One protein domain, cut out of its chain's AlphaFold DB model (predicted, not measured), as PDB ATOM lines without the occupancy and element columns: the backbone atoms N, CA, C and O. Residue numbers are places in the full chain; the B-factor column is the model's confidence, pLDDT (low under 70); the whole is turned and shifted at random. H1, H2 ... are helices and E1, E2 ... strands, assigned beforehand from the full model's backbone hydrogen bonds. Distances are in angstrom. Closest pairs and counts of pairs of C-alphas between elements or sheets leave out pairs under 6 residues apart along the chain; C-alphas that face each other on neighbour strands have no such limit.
ATOM      1  N   ALA A 151      48.227 -97.379  40.517       93.25
ATOM      2  CA  ALA A 151      47.985 -97.539  39.091       93.25
ATOM      3  C   ALA A 151      46.585 -98.128  38.914       93.25
ATOM      4  O   ALA A 151      46.343 -99.265  39.320       93.25
ATOM      5  N   ARG A 152      45.639 -97.369  38.356       89.31
ATOM      6  CA  ARG A 152      44.223 -97.771  38.259       89.31
ATOM      7  C   ARG A 152      43.869 -98.123  36.818       89.31
ATOM      8  O   ARG A 152      44.177 -97.340  35.925       89.31
ATOM      9  N   ARG A 153      43.190 -99.259  36.576       87.50
ATOM     10  CA  ARG A 153      42.791 -99.615  35.203       87.50
ATOM     11  C   ARG A 153      41.819 -98.578  34.655       87.50
ATOM     12  O   ARG A 153      40.726 -98.398  35.193       87.50
ATOM     13  N   VAL A 154      42.193 -97.962  33.544       80.88
ATOM     14  CA  VAL A 154      41.359 -97.027  32.794       80.88
ATOM     15  C   VAL A 154      40.603 -97.768  31.685       80.88
ATOM     16  O   VAL A 154      41.108 -98.708  31.074       80.88
ATOM     17  N   ALA A 155      39.354 -97.368  31.431       73.50
ATOM     18  CA  ALA A 155      38.583 -97.888  30.304       73.50
ATOM     19  C   ALA A 155      39.157 -97.356  28.973       73.50
ATOM     20  O   ALA A 155      39.451 -96.162  28.893       73.50
ATOM     21  N   PRO A 156      39.244 -98.169  27.902       65.69
ATOM     22  CA  PRO A 156      39.960 -97.811  26.666       65.69
ATOM     23  C   PRO A 156      39.381 -96.614  25.888       65.69
ATOM     24  O   PRO A 156      40.016 -96.134  24.958       65.69
ATOM     25  N   ASN A 157      38.202 -96.112  26.276       60.28
ATOM     26  CA  ASN A 157      37.553 -94.926  25.707       60.28
ATOM     27  C   ASN A 157      37.576 -93.696  26.651       60.28
ATOM     28  O   ASN A 157      36.761 -92.785  26.474       60.28
ATOM     29  N   ARG A 158      38.452 -93.643  27.674       64.38
ATOM     30  CA  ARG A 158      38.628 -92.428  28.500       64.38
ATOM     31  C   ARG A 158      39.114 -91.279  27.607       64.38
ATOM     32  O   ARG A 158      40.076 -91.436  26.864       64.38
ATOM     33  N   HIS A 230      67.778-105.568  39.741       84.50
ATOM     34  CA  HIS A 230      66.896-106.153  38.735       84.50
ATOM     35  C   HIS A 230      65.423-105.841  39.050       84.50
ATOM     36  O   HIS A 230      64.942-106.124  40.147       84.50
ATOM     37  N   ILE A 231      64.703-105.273  38.079       85.06
ATOM     38  CA  ILE A 231      63.271-104.970  38.193       85.06
ATOM     39  C   ILE A 231      62.491-106.032  37.418       85.06
ATOM     40  O   ILE A 231      62.560-106.093  36.188       85.06
ATOM     41  N   ASP A 232      61.726-106.853  38.137       86.19
ATOM     42  CA  ASP A 232      60.824-107.852  37.558       86.19
ATOM     43  C   ASP A 232      59.543-107.185  37.035       86.19
ATOM     44  O   ASP A 232      58.488-107.208  37.668       86.19
ATOM     45  N   TRP A 233      59.661-106.558  35.860       89.75
ATOM     46  CA  TRP A 233      58.594-105.788  35.215       89.75
ATOM     47  C   TRP A 233      57.276-106.566  35.090       89.75
ATOM     48  O   TRP A 233      57.179-107.567  34.370       89.75
ATOM     49  N   ILE A 234      56.240-106.054  35.754       88.62
ATOM     50  CA  ILE A 234      54.898-106.630  35.787       88.62
ATOM     51  C   ILE A 234      54.224-106.394  34.435       88.62
ATOM     52  O   ILE A 234      53.877-105.266  34.071       88.62
ATOM     53  N   ARG A 235      53.999-107.492  33.710       86.62
ATOM     54  CA  ARG A 235      53.190-107.528  32.487       86.62
ATOM     55  C   ARG A 235      51.749-107.871  32.838       86.62
ATOM     56  O   ARG A 235      51.504-108.784  33.624       86.62
ATOM     57  N   VAL A 236      50.795-107.158  32.245       82.25
ATOM     58  CA  VAL A 236      49.362-107.426  32.436       82.25
ATOM     59  C   VAL A 236      48.839-108.213  31.238       82.25
ATOM     60  O   VAL A 236      48.598-107.641  30.175       82.25
ATOM     61  N   ASP A 237      48.660-109.524  31.411       78.12
ATOM     62  CA  ASP A 237      48.129-110.398  30.362       78.12
ATOM     63  C   ASP A 237      46.676-110.022  30.005       78.12
ATOM     64  O   ASP A 237      45.797-110.090  30.870       78.12
ATOM     65  N   PRO A 238      46.368-109.683  28.737       69.31
ATOM     66  CA  PRO A 238      45.034-109.229  28.333       69.31
ATOM     67  C   PRO A 238      43.988-110.357  28.247       69.31
ATOM     68  O   PRO A 238      42.814-110.079  28.008       69.31
ATOM     69  N   SER A 239      44.397-111.621  28.403       66.50
ATOM     70  CA  SER A 239      43.516-112.798  28.432       66.50
ATOM     71  C   SER A 239      43.141-113.248  29.850       66.50
ATOM     72  O   SER A 239      42.144-113.950  30.020       66.50
ATOM     73  N   ALA A 240      43.910-112.848  30.867       75.00
ATOM     74  CA  ALA A 240      43.544-113.031  32.265       75.00
ATOM     75  C   ALA A 240      42.527-111.957  32.683       75.00
ATOM     76  O   ALA A 240      42.494-110.873  32.109       75.00
ATOM     77  N   ALA A 241      41.713-112.223  33.709       78.12
ATOM     78  CA  ALA A 241      40.878-111.188  34.321       78.12
ATOM     79  C   ALA A 241      41.792-110.221  35.105       78.12
ATOM     80  O   ALA A 241      42.288-110.605  36.167       78.12
ATOM     81  N   PRO A 242      42.068-108.996  34.617       81.19
ATOM     82  CA  PRO A 242      43.186-108.229  35.141       81.19
ATOM     83  C   PRO A 242      42.769-107.472  36.416       81.19
ATOM     84  O   PRO A 242      41.599-107.076  36.548       81.19
ATOM     85  N   PRO A 243      43.688-107.236  37.371       88.19
ATOM     86  CA  PRO A 243      43.358-106.622  38.658       88.19
ATOM     87  C   PRO A 243      42.852-105.180  38.480       88.19
ATOM     88  O   PRO A 243      43.264-104.497  37.541       88.19
ATOM     89  N   PRO A 244      41.949-104.675  39.337       90.31
ATOM     90  CA  PRO A 244      41.355-103.347  39.157       90.31
ATOM     91  C   PRO A 244      42.360-102.198  39.357       90.31
ATOM     92  O   PRO A 244      42.185-101.122  38.783       90.31
ATOM     93  N   TYR A 245      43.397-102.421  40.167       93.25
ATOM     94  CA  TYR A 245      44.480-101.481  40.441       93.25
ATOM     95  C   TYR A 245      45.719-102.211  40.995       93.25
ATOM     96  O   TYR A 245      45.604-103.340  41.471       93.25
ATOM     97  N   PHE A 246      46.869-101.535  40.975       94.56
ATOM     98  CA  PHE A 246      48.113-101.899  41.667       94.56
ATOM     99  C   PHE A 246      48.524-100.756  42.609       94.56
ATOM    100  O   PHE A 246      48.220 -99.599  42.320       94.56
ATOM    101  N   VAL A 247      49.216-101.045  43.715       95.75
ATOM    102  CA  VAL A 247      49.612-100.048  44.734       95.75
ATOM    103  C   VAL A 247      51.124-100.063  44.956       95.75
ATOM    104  O   VAL A 247      51.757-101.116  44.930       95.75
ATOM    105  N   GLY A 248      51.696 -98.894  45.244       94.25
ATOM    106  CA  GLY A 248      53.058 -98.777  45.751       94.25
ATOM    107  C   GLY A 248      54.098 -99.230  44.737       94.25
ATOM    108  O   GLY A 248      54.085 -98.788  43.591       94.25
ATOM    109  N   GLN A 249      55.007-100.114  45.150       93.12
ATOM    110  CA  GLN A 249      56.082-100.585  44.276       93.12
ATOM    111  C   GLN A 249      55.533-101.340  43.050       93.12
ATOM    112  O   GLN A 249      55.926-101.036  41.930       93.12
ATOM    113  N   GLN A 250      54.487-102.162  43.223       92.81
ATOM    114  CA  GLN A 250      53.813-102.867  42.119       92.81
ATOM    115  C   GLN A 250      53.210-101.931  41.058       92.81
ATOM    116  O   GLN A 250      53.022-102.342  39.920       92.81
ATOM    117  N   ALA A 251      52.873-100.688  41.415       92.94
ATOM    118  CA  ALA A 251      52.421 -99.687  40.450       92.94
ATOM    119  C   ALA A 251      53.596 -99.106  39.642       92.94
ATOM    120  O   ALA A 251      53.447 -98.820  38.456       92.94
ATOM    121  N   LEU A 252      54.769 -98.949  40.262       91.62
ATOM    122  CA  LEU A 252      55.982 -98.460  39.599       91.62
ATOM    123  C   LEU A 252      56.600 -99.519  38.673       91.62
ATOM    124  O   LEU A 252      57.064 -99.162  37.588       91.62
ATOM    125  N   ASP A 253      56.536-100.792  39.067       92.50
ATOM    126  CA  ASP A 253      57.105-101.941  38.346       92.50
ATOM    127  C   ASP A 253      56.266-102.397  37.134       92.50
ATOM    128  O   ASP A 253      56.619-103.369  36.470       92.50
ATOM    129  N   LEU A 254      55.154-101.724  36.815       90.38
ATOM    130  CA  LEU A 254      54.401-101.967  35.579       90.38
ATOM    131  C   LEU A 254      55.238-101.610  34.347       90.38
ATOM    132  O   LEU A 254      55.853-100.542  34.315       90.38
ATOM    133  N   ASP A 255      55.213-102.456  33.314       89.31
ATOM    134  CA  ASP A 255      55.851-102.139  32.031       89.31
ATOM    135  C   ASP A 255      55.120-101.021  31.255       89.31
ATOM    136  O   ASP A 255      53.981-100.658  31.558       89.31
ATOM    137  N   ASP A 256      55.772-100.424  30.252       84.50
ATOM    138  CA  ASP A 256      55.217 -99.261  29.536       84.50
ATOM    139  C   ASP A 256      53.934 -99.581  28.738       84.50
ATOM    140  O   ASP A 256      53.093 -98.700  28.514       84.50
ATOM    141  N   ALA A 257      53.718-100.852  28.378       83.31
ATOM    142  CA  ALA A 257      52.471-101.308  27.773       83.31
ATOM    143  C   ALA A 257      51.334-101.350  28.811       83.31
ATOM    144  O   ALA A 257      50.236-100.850  28.549       83.31
ATOM    145  N   ALA A 258      51.603-101.874  30.010       84.25
ATOM    146  CA  ALA A 258      50.668-101.877  31.129       84.25
ATOM    147  C   ALA A 258      50.369-100.457  31.637       84.25
ATOM    148  O   ALA A 258      49.199-100.117  31.809       84.25
ATOM    149  N   ARG A 259      51.380 -99.588  31.787       82.88
ATOM    150  CA  ARG A 259      51.237 -98.171  32.194       82.88
ATOM    151  C   ARG A 259      50.302 -97.369  31.289       82.88
ATOM    152  O   ARG A 259      49.615 -96.470  31.765       82.88
ATOM    153  N   THR A 260      50.218 -97.720  30.005       82.31
ATOM    154  CA  THR A 260      49.271 -97.100  29.061       82.31
ATOM    155  C   THR A 260      47.803 -97.425  29.405       82.31
ATOM    156  O   THR A 260      46.912 -96.623  29.139       82.31
ATOM    157  N   GLN A 261      47.537 -98.578  30.031       84.25
ATOM    158  CA  GLN A 261      46.205 -99.003  30.500       84.25
ATOM    159  C   GLN A 261      45.969 -98.702  31.996       84.25
ATOM    160  O   GLN A 261      44.824 -98.616  32.448       84.25
ATOM    161  N   TYR A 262      47.056 -98.556  32.754       89.44
ATOM    162  CA  TYR A 262      47.121 -98.325  34.195       89.44
ATOM    163  C   TYR A 262      47.968 -97.073  34.494       89.44
ATOM    164  O   TYR A 262      49.095 -97.192  34.984       89.44
ATOM    165  N   PRO A 263      47.463 -95.863  34.195       88.38
ATOM    166  CA  PRO A 263      48.171 -94.637  34.529       88.38
ATOM    167  C   PRO A 263      48.338 -94.461  36.046       88.38
ATOM    168  O   PRO A 263      47.530 -94.947  36.845       88.38
ATOM    169  N   LEU A 264      49.410 -93.761  36.426       90.94
ATOM    170  CA  LEU A 264      49.843 -93.580  37.811       90.94
ATOM    171  C   LEU A 264      49.212 -92.336  38.441       90.94
ATOM    172  O   LEU A 264      49.420 -91.224  37.961       90.94
ATOM    173  N   TYR A 265      48.531 -92.517  39.568       91.88
ATOM    174  CA  TYR A 265      47.956 -91.440  40.365       91.88
ATOM    175  C   TYR A 265      48.685 -91.300  41.702       91.88
ATOM    176  O   TYR A 265      48.924 -92.277  42.412       91.88
ATOM    177  N   TYR A 266      48.990 -90.056  42.075       93.12
ATOM    178  CA  TYR A 266      49.606 -89.690  43.352       93.12
ATOM    179  C   TYR A 266      48.592 -88.859  44.153       93.12
ATOM    180  O   TYR A 266      48.378 -87.700  43.800       93.12
TER     181      TYR A 266
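Overview. This is residues 151 to 158 and 230 to 266 of the 392 residues of the protein "Actin-related protein 8" of Allomyces macrogynus (strain ATCC 38327) (UniProt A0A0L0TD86). Little regular structure is present: residues 151 to 158 form an extended piece, residues 230 to 244 make a wide loop that folds back, and a short strand and two short helices follow. The printed part has 45 residues, with E1, H1 and H2 in that order; its class is mixed, helices and strands, though named elements hold only 13 residues. It is compact, with a radius of gyration of the C-alphas of 10.1 A and spans of 33 by 27 by 16 A.

Arrangement. E1, residues 245 to 247, pairs with no named strand. E1 and H1, residues 249 to 252, meet only through their tight link, Gly 248. H2, residues 256 to 261, is apart from E1, and only just apart from H1, at 8.5 A between closest C-alphas. H1 is too short for an O i to N i+4 pair; H2 has 1 of 2 within hydrogen-bond range, and 2 of 3 O i to N i+3 pairs.

Along the chain. E1 begins at C-alpha 245, (44.480, -101.481, 40.441). H2, 9.1 A long, ends at C-alpha 261, (46.205, -99.003, 30.500).

Size, cuts and confidence. Residues 159 to 229 are not printed; C-alphas 158 and 230 are 33.0 A apart across the cut. Residues 156 to 158 and 238 to 239 have pLDDT under 70.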